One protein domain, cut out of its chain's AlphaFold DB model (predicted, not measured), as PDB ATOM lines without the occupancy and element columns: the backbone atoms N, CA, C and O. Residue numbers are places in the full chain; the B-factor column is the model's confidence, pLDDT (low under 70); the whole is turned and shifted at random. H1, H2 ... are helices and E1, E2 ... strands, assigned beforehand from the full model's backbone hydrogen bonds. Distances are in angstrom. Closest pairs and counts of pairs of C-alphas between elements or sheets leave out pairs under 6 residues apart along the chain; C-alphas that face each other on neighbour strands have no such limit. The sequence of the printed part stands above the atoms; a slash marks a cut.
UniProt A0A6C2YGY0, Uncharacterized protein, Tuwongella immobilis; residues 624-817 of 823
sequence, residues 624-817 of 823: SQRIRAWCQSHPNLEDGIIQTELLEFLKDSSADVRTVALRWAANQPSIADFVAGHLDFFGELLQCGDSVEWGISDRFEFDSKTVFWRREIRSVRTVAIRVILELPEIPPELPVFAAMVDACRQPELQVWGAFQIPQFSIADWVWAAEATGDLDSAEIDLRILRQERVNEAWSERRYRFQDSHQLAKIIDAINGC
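What this domain is: This is residues 624 to 817 of the 823 residues of an uncharacterized protein of Tuwongella immobilis (UniProt A0A6C2YGY0). Look for a slab of helices with a small sheet along one long side of it, the sheet made of two strand hairpins side by side, E1 with E2 and E3 with E4, where H3 packs on E1 and E2. The helices run from H1 and H2 at one end through H3, H6 and H7 to the long hairpin of H9 and H10 at the other end, and residues 701 to 706 stick out beyond the sheet. The 194 printed residues hold ten named helices and four named strands, along the chain H1 to H5, E1, E2, H6, H7, E3, E4, H8 to H10; the sheet order is E1 E2 E3 E4, antiparallel, and the class is mixed, helices and strands. The whole is compact, with a radius of gyration of the C-alphas of 17.7 A and spans of 50 by 43 by 30 A.

How they stand to each other: Start at the hairpin of E1, residues 691 to 695, and E2, residues 711 to 715, where N 694 and O 712 are 2.8 A apart, within hydrogen-bond range. E2 and E3, residues 749 to 751, have N 750 and O 711 at 3.5 A; in the hairpin of E3 and E4, residues 754 to 756, N 756 and O 749 are 2.8 A apart. H3, residues 655 to 666, is on the sheet at a height of 9.3 A, making two layers, a helix over a sheet. With H1, residues 624 to 633, and H2, residues 640 to 650, H3 forms an up and down bundle, each helix running against the one before. H6, residues 716 to 725, touches H3 at a shallow tilt of 9 degrees, the same way, closest at the C-alphas of Val 723 and Ala 666, 5.0 A. The hub is H7, residues 736 to 743, which touches H6, touches H8, residues 762 to 771, touches H9, residues 775 to 791, of which residues 778 to 785 alone touch H7, and only just touches H5, residues 679 to 687, with 3 pairs of C-alphas within 8 A. H10, residues 797 to 816, touches H9 at a shallow tilt of 8 degrees, opposite ways, closest at the C-alphas of Ser 804 and Arg 786, 5.7 A. H4, residues 671 to 676, is close to H3 but not clearly touching, at 6.3 A between the C-alphas of Ile 671 and Ala 665. Every O i to N i+4 pair is within hydrogen-bond range in H1 to H9; in H10, 13 of 16 are.

Where its parts are: Find C-alpha 691 at (-34.541, -5.908, 38.855), where E1 begins; E1 is 12.8 A long and E2 12.3 A. H1 begins at C-alpha 624, (-45.868, -9.938, 47.017). H9 runs 24.3 A, and H10 runs 29.0 A to C-alpha 816 at (-37.692, 5.676, 7.198).

The domain as a whole: The C-alphas farthest apart, of Ile 641 and Arg 797, are 52.7 A apart. The printed part has no cut; the long link is E1 to E2. Mean pLDDT of the printed part is 75.0, with 53 residues under 70, among them 692 to 713 and 746 to 759.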
ATOM      1  N   SER A 624     -45.383  -9.478  48.322       63.16
ATOM      2  CA  SER A 624     -45.868  -9.938  47.017       63.16
ATOM      3  C   SER A 624     -47.254 -10.595  47.070       63.16
ATOM      4  O   SER A 624     -48.087 -10.386  46.190       63.16
ATOM      5  N   GLN A 625     -47.541 -11.385  48.107       67.75
ATOM      6  CA  GLN A 625     -48.865 -11.986  48.314       67.75
ATOM      7  C   GLN A 625     -49.898 -10.936  48.732       67.75
ATOM      8  O   GLN A 625     -51.036 -10.989  48.269       67.75
ATOM      9  N   ARG A 626     -49.499  -9.956  49.555       77.06
ATOM     10  CA  ARG A 626     -50.357  -8.824  49.931       77.06
ATOM     11  C   ARG A 626     -50.814  -8.043  48.710       77.06
ATOM     12  O   ARG A 626     -52.009  -7.790  48.586       77.06
ATOM     13  N   ILE A 627     -49.896  -7.702  47.806       80.06
ATOM     14  CA  ILE A 627     -50.274  -6.966  46.602       80.06
ATOM     15  C   ILE A 627     -51.119  -7.814  45.649       80.06
ATOM     16  O   ILE A 627     -52.098  -7.316  45.116       80.06
ATOM     17  N   ARG A 628     -50.843  -9.114  45.485       76.19
ATOM     18  CA  ARG A 628     -51.705  -9.979  44.655       76.19
ATOM     19  C   ARG A 628     -53.121 -10.096  45.213       76.19
ATOM     20  O   ARG A 628     -54.074 -10.014  44.444       76.19
ATOM     21  N   ALA A 629     -53.262 -10.257  46.527       79.88
ATOM     22  CA  ALA A 629     -54.567 -10.264  47.183       79.88
ATOM     23  C   ALA A 629     -55.287  -8.919  46.997       79.88
ATOM     24  O   ALA A 629     -56.476  -8.898  46.689       79.88
ATOM     25  N   TRP A 630     -54.552  -7.809  47.107       86.19
ATOM     26  CA  TRP A 630     -55.070  -6.467  46.857       86.19
ATOM     27  C   TRP A 630     -55.534  -6.274  45.402       86.19
ATOM     28  O   TRP A 630     -56.651  -5.811  45.179       86.19
ATOM     29  N   CYS A 631     -54.741  -6.709  44.418       81.56
ATOM     30  CA  CYS A 631     -55.086  -6.674  42.993       81.56
ATOM     31  C   CYS A 631     -56.337  -7.509  42.670       81.56
ATOM     32  O   CYS A 631     -57.082  -7.183  41.751       81.56
ATOM     33  N   GLN A 632     -56.570  -8.603  43.406       81.25
ATOM     34  CA  GLN A 632     -57.763  -9.444  43.258       81.25
ATOM     35  C   GLN A 632     -59.012  -8.816  43.892       81.25
ATOM     36  O   GLN A 632     -60.119  -9.048  43.407       81.25
ATOM     37  N   SER A 633     -58.861  -8.043  44.973       82.69
ATOM     38  CA  SER A 633     -59.983  -7.399  45.667       82.69
ATOM     39  C   SER A 633     -60.404  -6.059  45.062       82.69
ATOM     40  O   SER A 633     -61.494  -5.579  45.371       82.69
ATOM     41  N   HIS A 634     -59.574  -5.468  44.201       81.31
ATOM     42  CA  HIS A 634     -59.805  -4.161  43.593       81.31
ATOM     43  C   HIS A 634     -59.802  -4.285  42.064       81.31
ATOM     44  O   HIS A 634     -58.744  -4.459  41.473       81.31
ATOM     45  N   PRO A 635     -60.972  -4.238  41.401       74.00
ATOM     46  CA  PRO A 635     -61.063  -4.434  39.954       74.00
ATOM     47  C   PRO A 635     -61.022  -3.138  39.124       74.00
ATOM     48  O   PRO A 635     -61.064  -3.236  37.902       74.00
ATOM     49  N   ASN A 636     -61.019  -1.950  39.745       78.75
ATOM     50  CA  ASN A 636     -61.093  -0.663  39.039       78.75
ATOM     51  C   ASN A 636     -60.218   0.409  39.717       78.75
ATOM     52  O   ASN A 636     -60.320   0.611  40.925       78.75
ATOM     53  N   LEU A 637     -59.400   1.116  38.933       80.88
ATOM     54  CA  LEU A 637     -58.486   2.186  39.355       80.88
ATOM     55  C   LEU A 637     -59.149   3.578  39.510       80.88
ATOM     56  O   LEU A 637     -58.500   4.534  39.925       80.88
ATOM     57  N   GLU A 638     -60.440   3.731  39.205       74.94
ATOM     58  CA  GLU A 638     -61.158   5.020  39.311       74.94
ATOM     59  C   GLU A 638     -61.395   5.513  40.757       74.94
ATOM     60  O   GLU A 638     -61.729   6.680  40.962       74.94
ATOM     61  N   ASP A 639     -61.222   4.662  41.774       75.38
ATOM     62  CA  ASP A 639     -61.345   5.064  43.181       75.38
ATOM     63  C   ASP A 639     -60.048   5.731  43.675       75.38
ATOM     64  O   ASP A 639     -58.969   5.135  43.648       75.38
ATOM     65  N   GLY A 640     -60.145   6.961  44.187       75.38
ATOM     66  CA  GLY A 640     -58.996   7.704  44.719       75.38
ATOM     67  C   GLY A 640     -58.289   7.015  45.897       75.38
ATOM     68  O   GLY A 640     -57.092   7.233  46.106       75.38
ATOM     69  N   ILE A 641     -58.984   6.150  46.647       77.69
ATOM     70  CA  ILE A 641     -58.363   5.319  47.690       77.69
ATOM     71  C   ILE A 641     -57.464   4.259  47.043       77.69
ATOM     72  O   ILE A 641     -56.308   4.118  47.435       77.69
ATOM     73  N   ILE A 642     -57.953   3.593  45.994       82.12
ATOM     74  CA  ILE A 642     -57.214   2.566  45.245       82.12
ATOM     75  C   ILE A 642     -55.982   3.178  44.567       82.12
ATOM     76  O   ILE A 642     -54.912   2.577  44.586       82.12
ATOM     77  N   GLN A 643     -56.087   4.398  44.030       83.69
ATOM     78  CA  GLN A 643     -54.933   5.120  43.474       83.69
ATOM     79  C   GLN A 643     -53.862   5.414  44.532       83.69
ATOM     80  O   GLN A 643     -52.668   5.278  44.263       83.69
ATOM     81  N   THR A 644     -54.278   5.785  45.746       85.88
ATOM     82  CA  THR A 644     -53.355   6.049  46.860       85.88
ATOM     83  C   THR A 644     -52.646   4.767  47.299       85.88
ATOM     84  O   THR A 644     -51.427   4.761  47.452       85.88
ATOM     85  N   GLU A 645     -53.386   3.667  47.434       86.81
ATOM     86  CA  GLU A 645     -52.834   2.353  47.787       86.81
ATOM     87  C   GLU A 645     -51.901   1.812  46.690       86.81
ATOM     88  O   GLU A 645     -50.827   1.288  46.992       86.81
ATOM     89  N   LEU A 646     -52.243   2.007  45.411       87.00
ATOM     90  CA  LEU A 646     -51.369   1.659  44.289       87.00
ATOM     91  C   LEU A 646     -50.030   2.405  44.370       87.00
ATOM     92  O   LEU A 646     -48.978   1.791  44.197       87.00
ATOM     93  N   LEU A 647     -50.043   3.709  44.664       88.38
ATOM     94  CA  LEU A 647     -48.815   4.494  44.831       88.38
ATOM     95  C   LEU A 647     -47.950   3.992  45.990       88.38
ATOM     96  O   LEU A 647     -46.726   4.038  45.884       88.38
ATOM     97  N   GLU A 648     -48.549   3.517  47.083       89.19
ATOM     98  CA  GLU A 648     -47.795   2.908  48.184       89.19
ATOM     99  C   GLU A 648     -47.071   1.639  47.723       89.19
ATOM    100  O   GLU A 648     -45.881   1.482  47.997       89.19
ATOM    101  N   PHE A 649     -47.744   0.774  46.959       88.81
ATOM    102  CA  PHE A 649     -47.121  -0.421  46.388       88.81
ATOM    103  C   PHE A 649     -46.034  -0.100  45.359       88.81
ATOM    104  O   PHE A 649     -44.997  -0.762  45.329       88.81
ATOM    105  N   LEU A 650     -46.235   0.928  44.536       88.44
ATOM    106  CA  LEU A 650     -45.232   1.370  43.569       88.44
ATOM    107  C   LEU A 650     -44.004   2.005  44.241       88.44
ATOM    108  O   LEU A 650     -42.929   2.012  43.648       88.44
ATOM    109  N   LYS A 651     -44.130   2.503  45.476       89.06
ATOM    110  CA  LYS A 651     -43.020   3.033  46.292       89.06
ATOM    111  C   LYS A 651     -42.378   1.985  47.203       89.06
ATOM    112  O   LYS A 651     -41.452   2.315  47.945       89.06
ATOM    113  N   ASP A 652     -42.855   0.741  47.175       87.69
ATOM    114  CA  ASP A 652     -42.295  -0.331  47.991       87.69
ATOM    115  C   ASP A 652     -40.817  -0.553  47.638       87.69
ATOM    116  O   ASP A 652     -40.419  -0.480  46.476       87.69
ATOM    117  N   SER A 653     -39.984  -0.837  48.640       82.44
ATOM    118  CA  SER A 653     -38.562  -1.153  48.450       82.44
ATOM    119  C   SER A 653     -38.314  -2.408  47.598       82.44
ATOM    120  O   SER A 653     -37.246  -2.548  47.010       82.44
ATOM    121  N   SER A 654     -39.293  -3.313  47.513       81.38
ATOM    122  CA  SER A 654     -39.227  -4.554  46.747       81.38
ATOM    123  C   SER A 654     -39.565  -4.330  45.273       81.38
ATOM    124  O   SER A 654     -40.706  -4.026  44.918       81.38
ATOM    125  N   ALA A 655     -38.593  -4.583  44.393       78.62
ATOM    126  CA  ALA A 655     -38.780  -4.546  42.941       78.62
ATOM    127  C   ALA A 655     -39.901  -5.481  42.449       78.62
ATOM    128  O   ALA A 655     -40.582  -5.171  41.471       78.62
ATOM    129  N   ASP A 656     -40.143  -6.595  43.147       75.31
ATOM    130  CA  ASP A 656     -41.243  -7.501  42.821       75.31
ATOM    131  C   ASP A 656     -42.616  -6.879  43.096       75.31
ATOM    132  O   ASP A 656     -43.493  -6.908  42.233       75.31
ATOM    133  N   VAL A 657     -42.791  -6.263  44.270       82.06
ATOM    134  CA  VAL A 657     -44.051  -5.598  44.636       82.06
ATOM    135  C   VAL A 657     -44.368  -4.507  43.616       82.06
ATOM    136  O   VAL A 657     -45.474  -4.480  43.077       82.06
ATOM    137  N   ARG A 658     -43.371  -3.687  43.261       86.75
ATOM    138  CA  ARG A 658     -43.517  -2.649  42.230       86.75
ATOM    139  C   ARG A 658     -43.870  -3.229  40.860       86.75
ATOM    140  O   ARG A 658     -44.745  -2.706  40.177       86.75
ATOM    141  N   THR A 659     -43.239  -4.333  40.463       80.69
ATOM    142  CA  THR A 659     -43.515  -4.985  39.175       80.69
ATOM    143  C   THR A 659     -44.943  -5.540  39.105       80.69
ATOM    144  O   THR A 659     -45.632  -5.352  38.100       80.69
ATOM    145  N   VAL A 660     -45.416  -6.203  40.165       81.25
ATOM    146  CA  VAL A 660     -46.794  -6.719  40.237       81.25
ATOM    147  C   VAL A 660     -47.809  -5.571  40.221       81.25
ATOM    148  O   VAL A 660     -48.811  -5.666  39.511       81.25
ATOM    149  N   ALA A 661     -47.520  -4.477  40.935       87.12
ATOM    150  CA  ALA A 661     -48.340  -3.266  40.950       87.12
ATOM    151  C   ALA A 661     -48.504  -2.685  39.539       87.12
ATOM    152  O   ALA A 661     -49.625  -2.474  39.079       87.12
ATOM    153  N   LEU A 662     -47.384  -2.489  38.829       87.31
ATOM    154  CA  LEU A 662     -47.365  -1.929  37.478       87.31
ATOM    155  C   LEU A 662     -48.122  -2.805  36.476       87.31
ATOM    156  O   LEU A 662     -48.916  -2.287  35.698       87.31
ATOM    157  N   ARG A 663     -47.937  -4.132  36.511       83.25
ATOM    158  CA  ARG A 663     -48.671  -5.047  35.614       83.25
ATOM    159  C   ARG A 663     -50.175  -5.022  35.861       83.25
ATOM    160  O   ARG A 663     -50.949  -5.120  34.911       83.25
ATOM    161  N   TRP A 664     -50.605  -4.928  37.118       86.44
ATOM    162  CA  TRP A 664     -52.029  -4.793  37.415       86.44
ATOM    163  C   TRP A 664     -52.569  -3.454  36.905       86.44
ATOM    164  O   TRP A 664     -53.609  -3.447  36.248       86.44
ATOM    165  N   ALA A 665     -51.831  -2.362  37.133       83.94
ATOM    166  CA  ALA A 665     -52.187  -1.022  36.674       83.94
ATOM    167  C   ALA A 665     -52.296  -0.943  35.139       83.94
ATOM    168  O   ALA A 665     -53.242  -0.347  34.637       83.94
ATOM    169  N   ALA A 666     -51.410  -1.625  34.401       81.38
ATOM    170  CA  ALA A 666     -51.437  -1.707  32.935       81.38
ATOM    171  C   ALA A 666     -52.774  -2.217  32.369       81.38
ATOM    172  O   ALA A 666     -53.164  -1.857  31.268       81.38
ATOM    173  N   ASN A 667     -53.479  -3.066  33.122       82.00
ATOM    174  CA  ASN A 667     -54.741  -3.668  32.692       82.00
ATOM    175  C   ASN A 667     -55.974  -2.836  33.093       82.00
ATOM    176  O   ASN A 667     -57.103  -3.310  32.952       82.00
ATOM    177  N   GLN A 668     -55.782  -1.629  33.636       85.06
ATOM    178  CA  GLN A 668     -56.869  -0.775  34.111       85.06
ATOM    179  C   GLN A 668     -57.303   0.223  33.026       85.06
ATOM    180  O   GLN A 668     -56.449   0.908  32.466       85.06
ATOM    181  N   PRO A 669     -58.614   0.400  32.768       81.50
ATOM    182  CA  PRO A 669     -59.101   1.342  31.752       81.50
ATOM    183  C   PRO A 669     -58.673   2.801  31.980       81.50
ATOM    184  O   PRO A 669     -58.504   3.546  31.022       81.50
ATOM    185  N   SER A 670     -58.491   3.209  33.239       84.69
ATOM    186  CA  SER A 670     -58.119   4.572  33.648       84.69
ATOM    187  C   SER A 670     -56.614   4.760  33.885       84.69
ATOM    188  O   SER A 670     -56.197   5.733  34.515       84.69
ATOM    189  N   ILE A 671     -55.771   3.849  33.377       86.56
ATOM    190  CA  ILE A 671     -54.313   3.945  33.532       86.56
ATOM    191  C   ILE A 671     -53.743   5.237  32.934       86.56
ATOM    192  O   ILE A 671     -52.838   5.823  33.521       86.56
ATOM    193  N   ALA A 672     -54.311   5.730  31.830       84.44
ATOM    194  CA  ALA A 672     -53.868   6.968  31.194       84.44
ATOM    195  C   ALA A 672     -54.015   8.186  32.114       84.44
ATOM    196  O   ALA A 672     -53.052   8.928  32.306       84.44
ATOM    197  N   ASP A 673     -55.175   8.340  32.752       86.56
ATOM    198  CA  ASP A 673     -55.421   9.427  33.704       86.56
ATOM    199  C   ASP A 673     -54.511   9.305  34.934       86.56
ATOM    200  O   ASP A 673     -53.993  10.301  35.444       86.56
ATOM    201  N   PHE A 674     -54.267   8.073  35.395       88.25
ATOM    202  CA  PHE A 674     -53.368   7.816  36.515       88.25
ATOM    203  C   PHE A 674     -51.912   8.175  36.186       88.25
ATOM    204  O   PHE A 674     -51.265   8.838  36.997       88.25
ATOM    205  N   VAL A 675     -51.396   7.782  35.015       88.25
ATOM    206  CA  VAL A 675     -50.032   8.131  34.579       88.25
ATOM    207  C   VAL A 675     -49.903   9.641  34.396       88.25
ATOM    208  O   VAL A 675     -48.959  10.232  34.918       88.25
ATOM    209  N   ALA A 676     -50.877  10.283  33.742       86.31
ATOM    210  CA  ALA A 676     -50.894  11.732  33.544       86.31
ATOM    211  C   ALA A 676     -50.873  12.512  34.874       86.31
ATOM    212  O   ALA A 676     -50.255  13.571  34.966       86.31
ATOM    213  N   GLY A 677     -51.494  11.973  35.930       87.88
ATOM    214  CA  GLY A 677     -51.443  12.544  37.279       87.88
ATOM    215  C   GLY A 677     -50.114  12.350  38.026       87.88
ATOM    216  O   GLY A 677     -49.921  12.977  39.067       87.88
ATOM    217  N   HIS A 678     -49.206  11.499  37.529       91.12
ATOM    218  CA  HIS A 678     -48.005  11.046  38.249       91.12
ATOM    219  C   HIS A 678     -46.751  10.946  37.359       91.12
ATOM    220  O   HIS A 678     -45.905  10.078  37.583       91.12
ATOM    221  N   LEU A 679     -46.605  11.831  36.367       90.69
ATOM    222  CA  LEU A 679     -45.504  11.796  35.393       90.69
ATOM    223  C   LEU A 679     -44.112  11.751  36.041       90.69
ATOM    224  O   LEU A 679     -43.321  10.879  35.696       90.69
ATOM    225  N   ASP A 680     -43.838  12.608  37.031       89.06
ATOM    226  CA  ASP A 680     -42.541  12.633  37.733       89.06
ATOM    227  C   ASP A 680     -42.168  11.253  38.296       89.06
ATOM    228  O   ASP A 680     -41.041  10.781  38.158       89.06
ATOM    229  N   PHE A 681     -43.152  10.562  38.875       90.62
ATOM    230  CA  PHE A 681     -42.958   9.250  39.476       90.62
ATOM    231  C   PHE A 681     -42.723   8.156  38.426       90.62
ATOM    232  O   PHE A 681     -41.868   7.290  38.608       90.62
ATOM    233  N   PHE A 682     -43.429   8.197  37.294       92.19
ATOM    234  CA  PHE A 682     -43.142   7.291  36.179       92.19
ATOM    235  C   PHE A 682     -41.768   7.572  35.552       92.19
ATOM    236  O   PHE A 682     -41.082   6.628  35.163       92.19
ATOM    237  N   GLY A 683     -41.313   8.829  35.543       91.00
ATOM    238  CA  GLY A 683     -39.945   9.195  35.175       91.00
ATOM    239  C   GLY A 683     -38.893   8.524  36.067       91.00
ATOM    240  O   GLY A 683     -37.916   7.973  35.559       91.00
ATOM    241  N   GLU A 684     -39.118   8.484  37.385       91.38
ATOM    242  CA  GLU A 684     -38.256   7.756  38.330       91.38
ATOM    243  C   GLU A 684     -38.260   6.239  38.069       91.38
ATOM    244  O   GLU A 684     -37.205   5.598  38.072       91.38
ATOM    245  N   LEU A 685     -39.430   5.653  37.788       90.69
ATOM    246  CA  LEU A 685     -39.549   4.224  37.473       90.69
ATOM    247  C   LEU A 685     -38.811   3.839  36.184       90.69
ATOM    248  O   LEU A 685     -38.213   2.765  36.132       90.69
ATOM    249  N   LEU A 686     -38.804   4.708  35.170       91.19
ATOM    250  CA  LEU A 686     -38.039   4.502  33.936       91.19
ATOM    251  C   LEU A 686     -36.519   4.515  34.177       91.19
ATOM    252  O   LEU A 686     -35.775   3.794  33.513       91.19
ATOM    253  N   GLN A 687     -36.039   5.273  35.160       88.69
ATOM    254  CA  GLN A 687     -34.616   5.302  35.522       88.69
ATOM    255  C   GLN A 687     -34.220   4.144  36.451       88.69
ATOM    256  O   GLN A 687     -33.043   3.786  36.532       88.69
ATOM    257  N   CYS A 688     -35.191   3.503  37.102       86.19
ATOM    258  CA  CYS A 688     -34.979   2.441  38.077       86.19
ATOM    259  C   CYS A 688     -34.282   1.215  37.463       86.19
ATOM    260  O   CYS A 688     -34.856   0.485  36.660       86.19
ATOM    261  N   GLY A 689     -33.032   0.976  37.865       79.75
ATOM    262  CA  GLY A 689     -32.268  -0.219  37.489       79.75
ATOM    263  C   GLY A 689     -32.580  -1.443  38.347       79.75
ATOM    264  O   GLY A 689     -31.940  -2.478  38.176       79.75
ATOM    265  N   ASP A 690     -33.519  -1.330  39.290       81.88
ATOM    266  CA  ASP A 690     -33.865  -2.442  40.156       81.88
ATOM    267  C   ASP A 690     -34.568  -3.522  39.344       81.88
ATOM    268  O   ASP A 690     -35.638  -3.331  38.751       81.88
ATOM    269  N   SER A 691     -33.973  -4.698  39.396       73.44
ATOM    270  CA  SER A 691     -34.541  -5.908  38.855       73.44
ATOM    271  C   SER A 691     -34.649  -6.949  39.944       73.44
ATOM    272  O   SER A 691     -33.792  -7.039  40.825       73.44
ATOM    273  N   VAL A 692     -35.670  -7.783  39.855       69.44
ATOM    274  CA  VAL A 692     -35.753  -8.987  40.669       69.44
ATOM    275  C   VAL A 692     -35.585 -10.192  39.760       69.44
ATOM    276  O   VAL A 692     -36.297 -10.346  38.767       69.44
ATOM    277  N   GLU A 693     -34.623 -11.043  40.090       61.62
ATOM    278  CA  GLU A 693     -34.497 -12.332  39.426       61.62
ATOM    279  C   GLU A 693     -35.603 -13.256  39.926       61.62
ATOM    280  O   GLU A 693     -35.725 -13.532  41.120       61.62
ATOM    281  N   TRP A 694     -36.434 -13.706  38.996       56.19
ATOM    282  CA  TRP A 694     -37.511 -14.651  39.214       56.19
ATOM    283  C   TRP A 694     -37.166 -15.956  38.521       56.19
ATOM    284  O   TRP A 694     -37.030 -16.009  37.303       56.19
ATOM    285  N   GLY A 695     -37.085 -17.035  39.290       55.41
ATOM    286  CA  GLY A 695     -37.343 -18.367  38.760       55.41
ATOM    287  C   GLY A 695     -38.843 -18.589  38.851       55.41
ATOM    288  O   GLY A 695     -39.357 -18.663  39.967       55.41
ATOM    289  N   ILE A 696     -39.560 -18.632  37.724       51.72
ATOM    290  CA  ILE A 696     -40.997 -18.942  37.752       51.72
ATOM    291  C   ILE A 696     -41.156 -20.304  38.456       51.72
ATOM    292  O   ILE A 696     -40.648 -21.317  37.983       51.72
ATOM    293  N   SER A 697     -41.799 -20.294  39.627       38.81
ATOM    294  CA  SER A 697     -42.207 -21.471  40.416       38.81
ATOM    295  C   SER A 697     -43.310 -22.272  39.714       38.81
ATOM    296  O   SER A 697     -43.541 -23.438  40.029       38.81
ATOM    297  N   ASP A 698     -43.976 -21.623  38.761       40.25
ATOM    298  CA  ASP A 698     -45.084 -22.114  37.962       40.25
ATOM    299  C   ASP A 698     -44.716 -22.489  36.518       40.25
ATOM    300  O   ASP A 698     -43.706 -22.098  35.932       40.25
ATOM    301  N   ARG A 699     -45.611 -23.282  35.941       47.25
ATOM    302  CA  ARG A 699     -45.474 -23.996  34.675       47.25
ATOM    303  C   ARG A 699     -45.308 -23.072  33.461       47.25
ATOM    304  O   ARG A 699     -46.301 -22.539  32.980       47.25
ATOM    305  N   PHE A 700     -44.094 -22.895  32.918       41.84
ATOM    306  CA  PHE A 700     -43.952 -22.294  31.579       41.84
ATOM    307  C   PHE A 700     -44.264 -23.331  30.495       41.84
ATOM    308  O   PHE A 700     -43.470 -24.242  30.253       41.84
ATOM    309  N   GLU A 701     -45.425 -23.149  29.860       39.47
ATOM    310  CA  GLU A 701     -45.997 -24.054  28.871       39.47
ATOM    311  C   GLU A 701     -45.461 -23.821  27.466       39.47
ATOM    312  O   GLU A 701     -45.819 -22.872  26.774       39.47
ATOM    313  N   PHE A 702     -44.590 -24.729  27.033       37.34
ATOM    314  CA  PHE A 702     -44.238 -24.875  25.631       37.34
ATOM    315  C   PHE A 702     -45.234 -25.824  24.967       37.34
ATOM    316  O   PHE A 702     -45.419 -26.952  25.421       37.34
ATOM    317  N   ASP A 703     -45.897 -25.338  23.918       34.00
ATOM    318  CA  ASP A 703     -46.862 -26.101  23.118       34.00
ATOM    319  C   ASP A 703     -47.951 -26.815  23.950       34.00
ATOM    320  O   ASP A 703     -48.329 -27.957  23.694       34.00
ATOM    321  N   SER A 704     -48.489 -26.114  24.957       34.44
ATOM    322  CA  SER A 704     -49.641 -26.553  25.770       34.44
ATOM    323  C   SER A 704     -49.425 -27.842  26.592       34.44
ATOM    324  O   SER A 704     -50.401 -28.510  26.944       34.44
ATOM    325  N   LYS A 705     -48.169 -28.276  26.800       34.97
ATOM    326  CA  LYS A 705     -47.854 -29.604  27.365       34.97
ATOM    327  C   LYS A 705     -46.623 -29.653  28.275       34.97
ATOM    328  O   LYS A 705     -46.049 -30.721  28.445       34.97
ATOM    329  N   THR A 706     -46.107 -28.530  28.770       43.22
ATOM    330  CA  THR A 706     -44.777 -28.534  29.408       43.22
ATOM    331  C   THR A 706     -44.593 -27.519  30.517       43.22
ATOM    332  O   THR A 706     -45.267 -26.513  30.567       43.22
ATOM    333  N   VAL A 707     -43.632 -27.745  31.403       44.75
ATOM    334  CA  VAL A 707     -43.194 -26.796  32.422       44.75
ATOM    335  C   VAL A 707     -41.692 -26.557  32.308       44.75
ATOM    336  O   VAL A 707     -40.931 -27.518  32.370       44.75
ATOM    337  N   PHE A 708     -41.250 -25.301  32.206       53.53
ATOM    338  CA  PHE A 708     -39.830 -24.931  32.289       53.53
ATOM    339  C   PHE A 708     -39.495 -24.035  33.471       53.53
ATOM    340  O   PHE A 708     -40.289 -23.170  33.843       53.53
ATOM    341  N   TRP A 709     -38.254 -24.164  33.959       51.72
ATOM    342  CA  TRP A 709     -37.632 -23.146  34.792       51.72
ATOM    343  C   TRP A 709     -37.158 -21.990  33.903       51.72
ATOM    344  O   TRP A 709     -36.277 -22.140  33.055       51.72
ATOM    345  N   ARG A 710     -37.778 -20.823  34.076       53.97
ATOM    346  CA  ARG A 710     -37.422 -19.582  33.380       53.97
ATOM    347  C   ARG A 710     -36.777 -18.643  34.394       53.97
ATOM    348  O   ARG A 710     -37.458 -18.251  35.338       53.97
ATOM    349  N   ARG A 711     -35.510 -18.265  34.177       56.88
ATOM    350  CA  ARG A 711     -34.868 -17.123  34.855       56.88
ATOM    351  C   ARG A 711     -35.385 -15.844  34.200       56.88
ATOM    352  O   ARG A 711     -34.803 -15.361  33.233       56.88
ATOM    353  N   GLU A 712     -36.541 -15.365  34.650       58.25
ATOM    354  CA  GLU A 712     -37.103 -14.073  34.257       58.25
ATOM    355  C   GLU A 712     -36.497 -13.000  35.161       58.25
ATOM    356  O   GLU A 712     -36.744 -12.976  36.361       58.25
ATOM    357  N   ILE A 713     -35.707 -12.090  34.610       61.34
ATOM    358  CA  ILE A 713     -35.321 -10.876  35.320       61.34
ATOM    359  C   ILE A 713     -36.460  -9.887  35.105       61.34
ATOM    360  O   ILE A 713     -36.706  -9.415  33.997       61.34
ATOM    361  N   ARG A 714     -37.212  -9.602  36.166       70.81
ATOM    362  CA  ARG A 714     -38.276  -8.600  36.120       70.81
ATOM    363  C   ARG A 714     -37.680  -7.249  36.457       70.81
ATOM    364  O   ARG A 714     -37.416  -6.956  37.622       70.81
ATOM    365  N   SER A 715     -37.457  -6.454  35.420       78.44
ATOM    366  CA  SER A 715     -37.038  -5.062  35.535       78.44
ATOM    367  C   SER A 715     -38.246  -4.166  35.798       78.44
ATOM    368  O   SER A 715     -39.226  -4.193  35.045       78.44
ATOM    369  N   VAL A 716     -38.173  -3.346  36.851       85.31
ATOM    370  CA  VAL A 716     -39.200  -2.329  37.131       85.31
ATOM    371  C   VAL A 716     -39.323  -1.367  35.946       85.31
ATOM    372  O   VAL A 716     -40.439  -1.076  35.511       85.31
ATOM    373  N   ARG A 717     -38.183  -0.963  35.365       89.69
ATOM    374  CA  ARG A 717     -38.109  -0.112  34.170       89.69
ATOM    375  C   ARG A 717     -38.890  -0.699  33.004       89.69
ATOM    376  O   ARG A 717     -39.732  -0.017  32.436       89.69
ATOM    377  N   THR A 718     -38.664  -1.959  32.654       84.69
ATOM    378  CA  THR A 718     -39.308  -2.551  31.472       84.69
ATOM    379  C   THR A 718     -40.809  -2.691  31.620       84.69
ATOM    380  O   THR A 718     -41.551  -2.498  30.657       84.69
ATOM    381  N   VAL A 719     -41.287  -3.006  32.821       84.62
ATOM    382  CA  VAL A 719     -42.730  -3.062  33.061       84.62
ATOM    383  C   VAL A 719     -43.336  -1.659  33.027       84.62
ATOM    384  O   VAL A 719     -44.413  -1.501  32.460       84.62
ATOM    385  N   ALA A 720     -42.637  -0.640  33.534       89.94
ATOM    386  CA  ALA A 720     -43.060   0.753  33.396       89.94
ATOM    387  C   ALA A 720     -43.112   1.200  31.923       89.94
ATOM    388  O   ALA A 720     -44.101   1.803  31.518       89.94
ATOM    389  N   ILE A 721     -42.115   0.832  31.105       90.50
ATOM    390  CA  ILE A 721     -42.124   1.075  29.653       90.50
ATOM    391  C   ILE A 721     -43.380   0.467  29.024       90.50
ATOM    392  O   ILE A 721     -44.103   1.165  28.326       90.50
ATOM    393  N   ARG A 722     -43.681  -0.809  29.308       87.06
ATOM    394  CA  ARG A 722     -44.877  -1.473  28.763       87.06
ATOM    395  C   ARG A 722     -46.166  -0.768  29.172       87.06
ATOM    396  O   ARG A 722     -47.017  -0.581  28.323       87.06
ATOM    397  N   VAL A 723     -46.295  -0.340  30.430       87.75
ATOM    398  CA  VAL A 723     -47.462   0.440  30.887       87.75
ATOM    399  C   VAL A 723     -47.626   1.719  30.063       87.75
ATOM    400  O   VAL A 723     -48.735   2.041  29.655       87.75
ATOM    401  N   ILE A 724     -46.530   2.440  29.812       90.25
ATOM    402  CA  ILE A 724     -46.562   3.701  29.063       90.25
ATOM    403  C   ILE A 724     -46.857   3.461  27.575       90.25
ATOM    404  O   ILE A 724     -47.559   4.256  26.962       90.25
ATOM    405  N   LEU A 725     -46.385   2.348  27.006       86.94
ATOM    406  CA  LEU A 725     -46.668   1.970  25.619       86.94
ATOM    407  C   LEU A 725     -48.125   1.512  25.383       86.94
ATOM    408  O   LEU A 725     -48.550   1.402  24.240       86.94
ATOM    409  N   GLU A 726     -48.913   1.259  26.430       84.00
ATOM    410  CA  GLU A 726     -50.357   0.988  26.297       84.00
ATOM    411  C   GLU A 726     -51.204   2.277  26.319       84.00
ATOM    412  O   GLU A 726     -52.428   2.236  26.172       84.00
ATOM    413  N   LEU A 727     -50.578   3.442  26.529       83.69
ATOM    414  CA  LEU A 727     -51.269   4.728  26.522       83.69
ATOM    415  C   LEU A 727     -51.657   5.145  25.093       83.69
ATOM    416  O   LEU A 727     -51.012   4.746  24.132       83.69
ATOM    417  N   PRO A 728     -52.690   5.984  24.914       82.38
ATOM    418  CA  PRO A 728     -53.021   6.512  23.590       82.38
ATOM    419  C   PRO A 728     -51.935   7.445  23.028       82.38
ATOM    420  O   PRO A 728     -51.767   7.521  21.814       82.38
ATOM    421  N   GLU A 729     -51.201   8.145  23.899       85.75
ATOM    422  CA  GLU A 729     -50.088   9.036  23.556       85.75
ATOM    423  C   GLU A 729     -48.984   8.903  24.618       85.75
ATOM    424  O   GLU A 729     -49.286   8.783  25.809       85.75
ATOM    425  N   ILE A 730     -47.712   8.934  24.201       88.75
ATOM    426  CA  ILE A 730     -46.567   8.974  25.124       88.75
ATOM    427  C   ILE A 730     -46.423  10.409  25.653       88.75
ATOM    428  O   ILE A 730     -46.231  11.324  24.847       88.75
ATOM    429  N   PRO A 731     -46.472  10.635  26.979       87.00
ATOM    430  CA  PRO A 731     -46.217  11.953  27.550       87.00
ATOM    431  C   PRO A 731     -44.795  12.437  27.213       87.00
ATOM    432  O   PRO A 731     -43.838  11.697  27.465       87.00
ATOM    433  N   PRO A 732     -44.621  13.659  26.678       83.94
ATOM    434  CA  PRO A 732     -43.326  14.155  26.203       83.94
ATOM    435  C   PRO A 732     -42.290  14.337  27.325       83.94
ATOM    436  O   PRO A 732     -41.093  14.409  27.061       83.94
ATOM    437  N   GLU A 733     -42.725  14.412  28.584       86.25
ATOM    438  CA  GLU A 733     -41.852  14.528  29.752       86.25
ATOM    439  C   GLU A 733     -41.157  13.205  30.121       86.25
ATOM    440  O   GLU A 733     -40.186  13.211  30.880       86.25
ATOM    441  N   LEU A 734     -41.648  12.064  29.618       90.75
ATOM    442  CA  LEU A 734     -41.139  10.743  29.978       90.75
ATOM    443  C   LEU A 734     -40.053  10.271  28.994       90.75
ATOM    444  O   LEU A 734     -40.323  10.138  27.801       90.75
ATOM    445  N   PRO A 735     -38.843   9.910  29.464       91.88
ATOM    446  CA  PRO A 735     -37.745   9.463  28.604       91.88
ATOM    447  C   PRO A 735     -37.894   7.983  28.194       91.88
ATOM    448  O   PRO A 735     -37.002   7.167  28.434       91.88
ATOM    449  N   VAL A 736     -39.036   7.612  27.601       93.00
ATOM    450  CA  VAL A 736     -39.388   6.213  27.281       93.00
ATOM    451  C   VAL A 736     -38.359   5.577  26.352       93.00
ATOM    452  O   VAL A 736     -37.887   4.477  26.630       93.00
ATOM    453  N   PHE A 737     -37.957   6.284  25.295       93.06
ATOM    454  CA  PHE A 737     -36.975   5.785  24.335       93.06
ATOM    455  C   PHE A 737     -35.619   5.476  24.989       93.06
ATOM    456  O   PHE A 737     -35.097   4.370  24.845       93.06
ATOM    457  N   ALA A 738     -35.075   6.412  25.774       91.94
ATOM    458  CA  ALA A 738     -33.817   6.204  26.493       91.94
ATOM    459  C   ALA A 738     -33.917   5.021  27.472       91.94
ATOM    460  O   ALA A 738     -33.016   4.186  27.546       91.94
ATOM    461  N   ALA A 739     -35.054   4.888  28.162       91.00
ATOM    462  CA  ALA A 739     -35.309   3.756  29.040       91.00
ATOM    463  C   ALA A 739     -35.386   2.421  28.274       91.00
ATOM    464  O   ALA A 739     -34.910   1.408  28.786       91.00
ATOM    465  N   MET A 740     -35.941   2.398  27.057       91.12
ATOM    466  CA  MET A 740     -35.930   1.214  26.186       91.12
ATOM    467  C   MET A 740     -34.502   0.828  25.787       91.12
ATOM    468  O   MET A 740     -34.147  -0.348  25.884       91.12
ATOM    469  N   VAL A 741     -33.662   1.797  25.405       89.81
ATOM    470  CA  VAL A 741     -32.237   1.565  25.100       89.81
ATOM    471  C   VAL A 741     -31.515   0.969  26.313       89.81
ATOM    472  O   VAL A 741     -30.844  -0.057  26.191       89.81
ATOM    473  N   ASP A 742     -31.708   1.545  27.500       87.31
ATOM    474  CA  ASP A 742     -31.089   1.057  28.737       87.31
ATOM    475  C   ASP A 742     -31.620  -0.309  29.181       87.31
ATOM    476  O   ASP A 742     -30.860  -1.138  29.686       87.31
ATOM    477  N   ALA A 743     -32.909  -0.586  28.977       81.62
ATOM    478  CA  ALA A 743     -33.475  -1.915  29.188       81.62
ATOM    479  C   ALA A 743     -32.815  -2.940  28.255       81.62
ATOM    480  O   ALA A 743     -32.476  -4.039  28.681       81.62
ATOM    481  N   CYS A 744     -32.528  -2.568  27.007       79.12
ATOM    482  CA  CYS A 744     -31.795  -3.422  26.085       79.12
ATOM    483  C   CYS A 744     -30.311  -3.576  26.410       79.12
ATOM    484  O   CYS A 744     -29.711  -4.458  25.805       79.12
ATOM    485  N   ARG A 745     -29.716  -2.797  27.331       78.38
ATOM    486  CA  ARG A 745     -28.340  -2.980  27.854       78.38
ATOM    487  C   ARG A 745     -28.255  -4.017  28.981       78.38
ATOM    488  O   ARG A 745     -27.207  -4.633  29.172       78.38
ATOM    489  N   GLN A 746     -29.362  -4.280  29.669       68.94
ATOM    490  CA  GLN A 746     -29.460  -5.285  30.727       68.94
ATOM    491  C   GLN A 746     -30.317  -6.456  30.231       68.94
ATOM    492  O   GLN A 746     -31.537  -6.334  30.185       68.94
ATOM    493  N   PRO A 747     -29.725  -7.584  29.812       57.66
ATOM    494  CA  PRO A 747     -30.523  -8.665  29.257       57.66
ATOM    495  C   PRO A 747     -31.494  -9.224  30.306       57.66
ATOM    496  O   PRO A 747     -31.093  -9.566  31.414       57.66
ATOM    497  N   GLU A 748     -32.774  -9.326  29.951       52.34
ATOM    498  CA  GLU A 748     -33.850  -9.631  30.907       52.34
ATOM    499  C   GLU A 748     -34.131 -11.113  31.083       52.34
ATOM    500  O   GLU A 748     -34.837 -11.533  32.002       52.34
ATOM    501  N   LEU A 749     -33.670 -11.925  30.145       47.78
ATOM    502  CA  LEU A 749     -34.148 -13.284  30.072       47.78
ATOM    503  C   LEU A 749     -33.043 -14.215  29.629       47.78
ATOM    504  O   LEU A 749     -32.611 -14.149  28.488       47.78
ATOM    505  N   GLN A 750     -32.652 -15.131  30.509       48.69
ATOM    506  CA  GLN A 750     -31.765 -16.227  30.149       48.69
ATOM    507  C   GLN A 750     -32.621 -17.463  29.858       48.69
ATOM    508  O   GLN A 750     -33.026 -18.187  30.768       48.69
ATOM    509  N   VAL A 751     -32.924 -17.706  28.581       44.56
ATOM    510  CA  VAL A 751     -33.495 -18.985  28.140       44.56
ATOM    511  C   VAL A 751     -32.353 -19.797  27.558       44.56
ATOM    512  O   VAL A 751     -31.789 -19.422  26.537       44.56
ATOM    513  N   TRP A 752     -32.002 -20.917  28.196       46.12
ATOM    514  CA  TRP A 752     -31.052 -21.882  27.623       46.12
ATOM    515  C   TRP A 752     -29.637 -21.320  27.398       46.12
ATOM    516  O   TRP A 752     -28.968 -21.649  26.422       46.12
ATOM    517  N   GLY A 753     -29.187 -20.427  28.283       42.59
ATOM    518  CA  GLY A 753     -27.913 -19.720  28.119       42.59
ATOM    519  C   GLY A 753     -27.937 -18.600  27.071       42.59
ATOM    520  O   GLY A 753     -26.966 -17.856  26.986       42.59
ATOM    521  N   ALA A 754     -29.036 -18.430  26.326       41.28
ATOM    522  CA  ALA A 754     -29.257 -17.287  25.452       41.28
ATOM    523  C   ALA A 754     -29.959 -16.174  26.232       41.28
ATOM    524  O   ALA A 754     -31.034 -16.368  26.807       41.28
ATOM    525  N   PHE A 755     -29.326 -15.010  26.250       47.03
ATOM    526  CA  PHE A 755     -29.903 -13.792  26.784       47.03
ATOM    527  C   PHE A 755     -30.808 -13.172  25.717       47.03
ATOM    528  O   PHE A 755     -30.371 -12.974  24.589       47.03
ATOM    529  N   GLN A 756     -32.072 -12.907  26.044       51.94
ATOM    530  CA  GLN A 756     -32.969 -12.136  25.188       51.94
ATOM    531  C   GLN A 756     -33.075 -10.717  25.738       51.94
ATOM    532  O   GLN A 756     -33.366 -10.512  26.921       51.94
ATOM    533  N   ILE A 757     -32.855  -9.741  24.861       57.16
ATOM    534  CA  ILE A 757     -33.262  -8.359  25.106       57.16
ATOM    535  C   ILE A 757     -34.787  -8.293  25.313       57.16
ATOM    536  O   ILE A 757     -35.513  -9.121  24.742       57.16
ATOM    537  N   PRO A 758     -35.287  -7.324  26.104       58.22
ATOM    538  CA  PRO A 758     -36.715  -7.051  26.175       58.22
ATOM    539  C   PRO A 758     -37.298  -6.945  24.761       58.22
ATOM    540  O   PRO A 758     -36.844  -6.148  23.941       58.22
ATOM    541  N   GLN A 759     -38.294  -7.778  24.456       67.81
ATOM    542  CA  GLN A 759     -38.944  -7.771  23.147       67.81
ATOM    543  C   GLN A 759     -40.005  -6.664  23.122       67.81
ATOM    544  O   GLN A 759     -41.104  -6.837  23.666       67.81
ATOM    545  N   PHE A 760     -39.644  -5.529  22.525       78.31
ATOM    546  CA  PHE A 760     -40.560  -4.477  22.080       78.31
ATOM    547  C   PHE A 760     -40.788  -4.610  20.571       78.31
ATOM    548  O   PHE A 760     -39.900  -5.073  19.843       78.31
ATOM    549  N   SER A 761     -41.971  -4.232  20.094       74.44
ATOM    550  CA  SER A 761     -42.275  -4.259  18.664       74.44
ATOM    551  C   SER A 761     -41.494  -3.164  17.921       74.44
ATOM    552  O   SER A 761     -41.078  -2.170  18.515       74.44
ATOM    553  N   ILE A 762     -41.285  -3.313  16.607       74.12
ATOM    554  CA  ILE A 762     -40.682  -2.236  15.794       74.12
ATOM    555  C   ILE A 762     -41.544  -0.965  15.871       74.12
ATOM    556  O   ILE A 762     -41.000   0.134  15.911       74.12
ATOM    557  N   ALA A 763     -42.871  -1.113  15.938       74.31
ATOM    558  CA  ALA A 763     -43.789   0.014  16.074       74.31
ATOM    559  C   ALA A 763     -43.596   0.749  17.409       74.31
ATOM    560  O   ALA A 763     -43.575   1.973  17.416       74.31
ATOM    561  N   ASP A 764     -43.366   0.017  18.505       84.56
ATOM    562  CA  ASP A 764     -43.105   0.602  19.827       84.56
ATOM    563  C   ASP A 764     -41.841   1.469  19.789       84.56
ATOM    564  O   ASP A 764     -41.826   2.584  20.302       84.56
ATOM    565  N   TRP A 765     -40.780   0.969  19.142       87.19
ATOM    566  CA  TRP A 765     -39.524   1.704  18.982       87.19
ATOM    567  C   TRP A 765     -39.678   2.964  18.141       87.19
ATOM    568  O   TRP A 765     -39.142   4.004  18.512       87.19
ATOM    569  N   VAL A 766     -40.389   2.868  17.017       82.81
ATOM    570  CA  VAL A 766     -40.656   4.018  16.146       82.81
ATOM    571  C   VAL A 766     -41.455   5.068  16.905       82.81
ATOM    572  O   VAL A 766     -41.049   6.223  16.946       82.81
ATOM    573  N   TRP A 767     -42.535   4.667  17.566       84.56
ATOM    574  CA  TRP A 767     -43.395   5.587  18.297       84.56
ATOM    575  C   TRP A 767     -42.675   6.254  19.478       84.56
ATOM    576  O   TRP A 767     -42.771   7.468  19.654       84.56
ATOM    577  N   ALA A 768     -41.877   5.497  20.240       89.62
ATOM    578  CA  ALA A 768     -41.043   6.058  21.300       89.62
ATOM    579  C   ALA A 768     -39.970   7.012  20.754       89.62
ATOM    580  O   ALA A 768     -39.710   8.040  21.373       89.62
ATOM    581  N   ALA A 769     -39.367   6.701  19.601       88.56
ATOM    582  CA  ALA A 769     -38.407   7.581  18.939       88.56
ATOM    583  C   ALA A 769     -39.077   8.875  18.452       88.56
ATOM    584  O   ALA A 769     -38.543   9.957  18.681       88.56
ATOM    585  N   GLU A 770     -40.261   8.800  17.841       85.56
ATOM    586  CA  GLU A 770     -41.032   9.971  17.399       85.56
ATOM    587  C   GLU A 770     -41.405  10.879  18.575       85.56
ATOM    588  O   GLU A 770     -41.283  12.100  18.470       85.56
ATOM    589  N   ALA A 771     -41.762  10.293  19.722       86.81
ATOM    590  CA  ALA A 771     -42.062  11.034  20.945       86.81
ATOM    591  C   ALA A 771     -40.864  11.840  21.488       86.81
ATOM    592  O   ALA A 771     -41.071  12.813  22.210       86.81
ATOM    593  N   THR A 772     -39.620  11.490  21.127       87.12
ATOM    594  CA  THR A 772     -38.435  12.285  21.512       87.12
ATOM    595  C   THR A 772     -38.354  13.631  20.790       87.12
ATOM    596  O   THR A 772     -37.680  14.540  21.268       87.12
ATOM    597  N   GLY A 773     -38.996  13.760  19.623       84.31
ATOM    598  CA  GLY A 773     -38.831  14.908  18.731       84.31
ATOM    599  C   GLY A 773     -37.463  14.997  18.032       84.31
ATOM    600  O   GLY A 773     -37.271  15.918  17.242       84.31
ATOM    601  N   ASP A 774     -36.539  14.058  18.276       85.50
ATOM    602  CA  ASP A 774     -35.193  14.009  17.686       85.50
ATOM    603  C   ASP A 774     -34.854  12.582  17.210       85.50
ATOM    604  O   ASP A 774     -34.179  11.788  17.874       85.50
ATOM    605  N   LEU A 775     -35.343  12.251  16.013       83.12
ATOM    606  CA  LEU A 775     -35.131  10.943  15.390       83.12
ATOM    607  C   LEU A 775     -33.668  10.680  14.999       83.12
ATOM    608  O   LEU A 775     -33.298   9.518  14.821       83.12
ATOM    609  N   ASP A 776     -32.846  11.721  14.840       82.75
ATOM    610  CA  ASP A 776     -31.421  11.570  14.532       82.75
ATOM    611  C   ASP A 776     -30.663  11.089  15.776       82.75
ATOM    612  O   ASP A 776     -29.921  10.106  15.706       82.75
ATOM    613  N   SER A 777     -30.906  11.714  16.936       86.06
ATOM    614  CA  SER A 777     -30.324  11.258  18.205       86.06
ATOM    615  C   SER A 777     -30.796   9.847  18.564       86.06
ATOM    616  O   SER A 777     -29.982   9.006  18.948       86.06
ATOM    617  N   ALA A 778     -32.088   9.557  18.380       88.12
ATOM    618  CA  ALA A 778     -32.645   8.229  18.634       88.12
ATOM    619  C   ALA A 778     -31.984   7.142  17.762       88.12
ATOM    620  O   ALA A 778     -31.633   6.061  18.240       88.12
ATOM    621  N   GLU A 779     -31.764   7.427  16.475       87.06
ATOM    622  CA  GLU A 779     -31.048   6.510  15.589       87.06
ATOM    623  C   GLU A 779     -29.609   6.258  16.068       87.06
ATOM    624  O   GLU A 779     -29.166   5.106  16.100       87.06
ATOM    625  N   ILE A 780     -28.882   7.314  16.449       87.31
ATOM    626  CA  ILE A 780     -27.496   7.212  16.930       87.31
ATOM    627  C   ILE A 780     -27.419   6.332  18.182       87.31
ATOM    628  O   ILE A 780     -26.574   5.436  18.237       87.31
ATOM    629  N   ASP A 781     -28.321   6.514  19.146       88.69
ATOM    630  CA  ASP A 781     -28.351   5.707  20.372       88.69
ATOM    631  C   ASP A 781     -28.565   4.214  20.081       88.69
ATOM    632  O   ASP A 781     -27.897   3.354  20.664       88.69
ATOM    633  N   LEU A 782     -29.437   3.880  19.125       88.69
ATOM    634  CA  LEU A 782     -29.645   2.494  18.694       88.69
ATOM    635  C   LEU A 782     -28.435   1.910  17.969       88.69
ATOM    636  O   LEU A 782     -28.135   0.724  18.130       88.69
ATOM    637  N   ARG A 783     -27.727   2.719  17.178       88.38
ATOM    638  CA  ARG A 783     -26.477   2.299  16.534       88.38
ATOM    639  C   ARG A 783     -25.383   2.040  17.558       88.38
ATOM    640  O   ARG A 783     -24.698   1.028  17.444       88.38
ATOM    641  N   ILE A 784     -25.269   2.886  18.583       87.50
ATOM    642  CA  ILE A 784     -24.362   2.673  19.717       87.50
ATOM    643  C   ILE A 784     -24.720   1.370  20.439       87.50
ATOM    644  O   ILE A 784     -23.854   0.517  20.611       87.50
ATOM    645  N   LEU A 785     -25.992   1.156  20.779       85.62
ATOM    646  CA  LEU A 785     -26.450  -0.085  21.407       85.62
ATOM    647  C   LEU A 785     -26.122  -1.315  20.544       85.62
ATOM    648  O   LEU A 785     -25.626  -2.329  21.036       85.62
ATOM    649  N   ARG A 786     -26.367  -1.236  19.235       85.62
ATOM    650  CA  ARG A 786     -26.040  -2.313  18.294       85.62
ATOM    651  C   ARG A 786     -24.539  -2.591  18.256       85.62
ATOM    652  O   ARG A 786     -24.129  -3.749  18.260       85.62
ATOM    653  N   GLN A 787     -23.734  -1.536  18.230       83.88
ATOM    654  CA  GLN A 787     -22.279  -1.577  18.235       83.88
ATOM    655  C   GLN A 787     -21.725  -2.214  19.520       83.88
ATOM    656  O   GLN A 787     -20.834  -3.064  19.445       83.88
ATOM    657  N   GLU A 788     -22.276  -1.850  20.682       80.44
ATOM    658  CA  GLU A 788     -21.997  -2.476  21.981       80.44
ATOM    659  C   GLU A 788     -22.286  -3.984  21.907       80.44
ATOM    660  O   GLU A 788     -21.404  -4.799  22.177       80.44
ATOM    661  N   ARG A 789     -23.472  -4.366  21.417       75.88
ATOM    662  CA  ARG A 789     -23.914  -5.767  21.321       75.88
ATOM    663  C   ARG A 789     -23.078  -6.626  20.373       75.88
ATOM    664  O   ARG A 789     -22.839  -7.797  20.658       75.88
ATOM    665  N   VAL A 790     -22.613  -6.071  19.255       73.69
ATOM    666  CA  VAL A 790     -21.725  -6.791  18.322       73.69
ATOM    667  C   VAL A 790     -20.335  -7.013  18.931       73.69
ATOM    668  O   VAL A 790     -19.739  -8.076  18.722       73.69
ATOM    669  N   ASN A 791     -19.837  -6.035  19.692       71.25
ATOM    670  CA  ASN A 791     -18.515  -6.070  20.322       71.25
ATOM    671  C   ASN A 791     -18.466  -6.882  21.624       71.25
ATOM    672  O   ASN A 791     -17.376  -7.265  22.050       71.25
ATOM    673  N   GLU A 792     -19.602  -7.147  22.269       68.00
ATOM    674  CA  GLU A 792     -19.642  -7.983  23.465       68.00
ATOM    675  C   GLU A 792     -19.087  -9.392  23.192       68.00
ATOM    676  O   GLU A 792     -19.419 -10.059  22.205       68.00
ATOM    677  N   ALA A 793     -18.229  -9.858  24.105       48.50
ATOM    678  CA  ALA A 793     -17.526 -11.133  24.029       48.50
ATOM    679  C   ALA A 793     -18.449 -12.328  24.331       48.50
ATOM    680  O   ALA A 793     -18.226 -13.087  25.271       48.50
ATOM    681  N   TRP A 794     -19.497 -12.524  23.531       47.47
ATOM    682  CA  TRP A 794     -20.301 -13.741  23.596       47.47
ATOM    683  C   TRP A 794     -19.598 -14.874  22.842       47.47
ATOM    684  O   TRP A 794     -19.217 -14.737  21.670       47.47
ATOM    685  N   SER A 795     -19.439 -16.007  23.527       38.22
ATOM    686  CA  SER A 795     -18.726 -17.206  23.066       38.22
ATOM    687  C   SER A 795     -19.345 -17.867  21.827       38.22
ATOM    688  O   SER A 795     -18.666 -18.627  21.141       38.22
ATOM    689  N   GLU A 796     -20.585 -17.529  21.458       43.41
ATOM    690  CA  GLU A 796     -21.241 -18.047  20.256       43.41
ATOM    691  C   GLU A 796     -21.593 -16.930  19.261       43.41
ATOM    692  O   GLU A 796     -22.469 -16.097  19.498       43.41
ATOM    693  N   ARG A 797     -20.940 -16.949  18.085       43.00
ATOM    694  CA  ARG A 797     -21.200 -16.031  16.953       43.00
ATOM    695  C   ARG A 797     -22.688 -15.940  16.579       43.00
ATOM    696  O   ARG A 797     -23.123 -14.902  16.104       43.00
ATOM    697  N   ARG A 798     -23.472 -17.004  16.781       42.22
ATOM    698  CA  ARG A 798     -24.851 -17.130  16.274       42.22
ATOM    699  C   ARG A 798     -25.849 -16.153  16.909       42.22
ATOM    700  O   ARG A 798     -26.742 -15.691  16.207       42.22
ATOM    701  N   TYR A 799     -25.686 -15.826  18.191       46.59
ATOM    702  CA  TYR A 799     -26.606 -14.939  18.915       46.59
ATOM    703  C   TYR A 799     -26.315 -13.456  18.663       46.59
ATOM    704  O   TYR A 799     -27.252 -12.680  18.495       46.59
ATOM    705  N   ARG A 800     -25.037 -13.088  18.464       53.00
ATOM    706  CA  ARG A 800     -24.627 -11.734  18.033       53.00
ATOM    707  C   ARG A 800     -25.375 -11.256  16.784       53.00
ATOM    708  O   ARG A 800     -25.719 -10.082  16.678       53.00
ATOM    709  N   PHE A 801     -25.654 -12.162  15.845       53.12
ATOM    710  CA  PHE A 801     -26.341 -11.818  14.599       53.12
ATOM    711  C   PHE A 801     -27.853 -11.612  14.751       53.12
ATOM    712  O   PHE A 801     -28.418 -10.864  13.959       53.12
ATOM    713  N   GLN A 802     -28.519 -12.235  15.731       59.72
ATOM    714  CA  GLN A 802     -29.975 -12.102  15.885       59.72
ATOM    715  C   GLN A 802     -30.358 -10.728  16.449       59.72
ATOM    716  O   GLN A 802     -31.137 -10.017  15.812       59.72
ATOM    717  N   ASP A 803     -29.741 -10.319  17.558       66.44
ATOM    718  CA  ASP A 803     -30.005  -9.017  18.186       66.44
ATOM    719  C   ASP A 803     -29.550  -7.863  17.284       66.44
ATOM    720  O   ASP A 803     -30.287  -6.902  17.066       66.44
ATOM    721  N   SER A 804     -28.368  -7.994  16.668       72.00
ATOM    722  CA  SER A 804     -27.857  -7.002  15.713       72.00
ATOM    723  C   SER A 804     -28.779  -6.836  14.504       72.00
ATOM    724  O   SER A 804     -28.974  -5.717  14.033       72.00
ATOM    725  N   HIS A 805     -29.377  -7.922  14.008       69.06
ATOM    726  CA  HIS A 805     -30.314  -7.866  12.890       69.06
ATOM    727  C   HIS A 805     -31.674  -7.277  13.292       69.06
ATOM    728  O   HIS A 805     -32.279  -6.550  12.505       69.06
ATOM    729  N   GLN A 806     -32.161  -7.545  14.509       72.50
ATOM    730  CA  GLN A 806     -33.367  -6.897  15.033       72.50
ATOM    731  C   GLN A 806     -33.153  -5.386  15.198       72.50
ATOM    732  O   GLN A 806     -33.963  -4.605  14.702       72.50
ATOM    733  N   LEU A 807     -32.034  -4.972  15.798       79.38
ATOM    734  CA  LEU A 807     -31.662  -3.561  15.921       79.38
ATOM    735  C   LEU A 807     -31.473  -2.900  14.554       79.38
ATOM    736  O   LEU A 807     -31.938  -1.783  14.367       79.38
ATOM    737  N   ALA A 808     -30.878  -3.588  13.574       76.44
ATOM    738  CA  ALA A 808     -30.765  -3.073  12.208       76.44
ATOM    739  C   ALA A 808     -32.140  -2.763  11.595       76.44
ATOM    740  O   ALA A 808     -32.324  -1.691  11.033       76.44
ATOM    741  N   LYS A 809     -33.131  -3.646  11.774       73.75
ATOM    742  CA  LYS A 809     -34.506  -3.394  11.309       73.75
ATOM    743  C   LYS A 809     -35.163  -2.205  12.007       73.75
ATOM    744  O   LYS A 809     -35.890  -1.461  11.359       73.75
ATOM    745  N   ILE A 810     -34.932  -2.040  13.311       79.50
ATOM    746  CA  ILE A 810     -35.455  -0.902  14.080       79.50
ATOM    747  C   ILE A 810     -34.802   0.402  13.600       79.50
ATOM    748  O   ILE A 810     -35.501   1.374  13.325       79.50
ATOM    749  N   ILE A 811     -33.477   0.402  13.428       82.06
ATOM    750  CA  ILE A 811     -32.709   1.522  12.870       82.06
ATOM    751  C   ILE A 811     -33.223   1.869  11.471       82.06
ATOM    752  O   ILE A 811     -33.439   3.042  11.187       82.06
ATOM    753  N   ASP A 812     -33.459   0.881  10.605       73.88
ATOM    754  CA  ASP A 812     -34.013   1.090   9.261       73.88
ATOM    755  C   ASP A 812     -35.439   1.667   9.302       73.88
ATOM    756  O   ASP A 812     -35.780   2.514   8.475       73.88
ATOM    757  N   ALA A 813     -36.263   1.251  10.270       72.50
ATOM    758  CA  ALA A 813     -37.609   1.784  10.474       72.50
ATOM    759  C   ALA A 813     -37.579   3.263  10.880       72.50
ATOM    760  O   ALA A 813     -38.208   4.087  10.221       72.50
ATOM    761  N   ILE A 814     -36.775   3.609  11.890       77.25
ATOM    762  CA  ILE A 814     -36.587   4.993  12.353       77.25
ATOM    763  C   ILE A 814     -35.964   5.857  11.246       77.25
ATOM    764  O   ILE A 814     -36.409   6.974  11.010       77.25
ATOM    765  N   ASN A 815     -35.016   5.307  10.477       71.56
ATOM    766  CA  ASN A 815     -34.462   5.926   9.265       71.56
ATOM    767  C   ASN A 815     -35.475   6.204   8.153       71.56
ATOM    768  O   ASN A 815     -35.183   6.998   7.249       71.56
ATOM    769  N   GLY A 816     -36.602   5.496   8.150       63.50
ATOM    770  CA  GLY A 816     -37.692   5.676   7.198       63.50
ATOM    771  C   GLY A 816     -38.728   6.709   7.646       63.50
ATOM    772  O   GLY A 816     -39.443   7.236   6.791       63.50
ATOM    773  N   CYS A 817     -38.801   7.013   8.944       57.94
ATOM    774  CA  CYS A 817     -39.683   8.025   9.518       57.94
ATOM    775  C   CYS A 817     -39.037   9.408   9.370       57.94
ATOM    776  O   CYS A 817     -38.340   9.882  10.253       57.94
TER     777      CYS A 817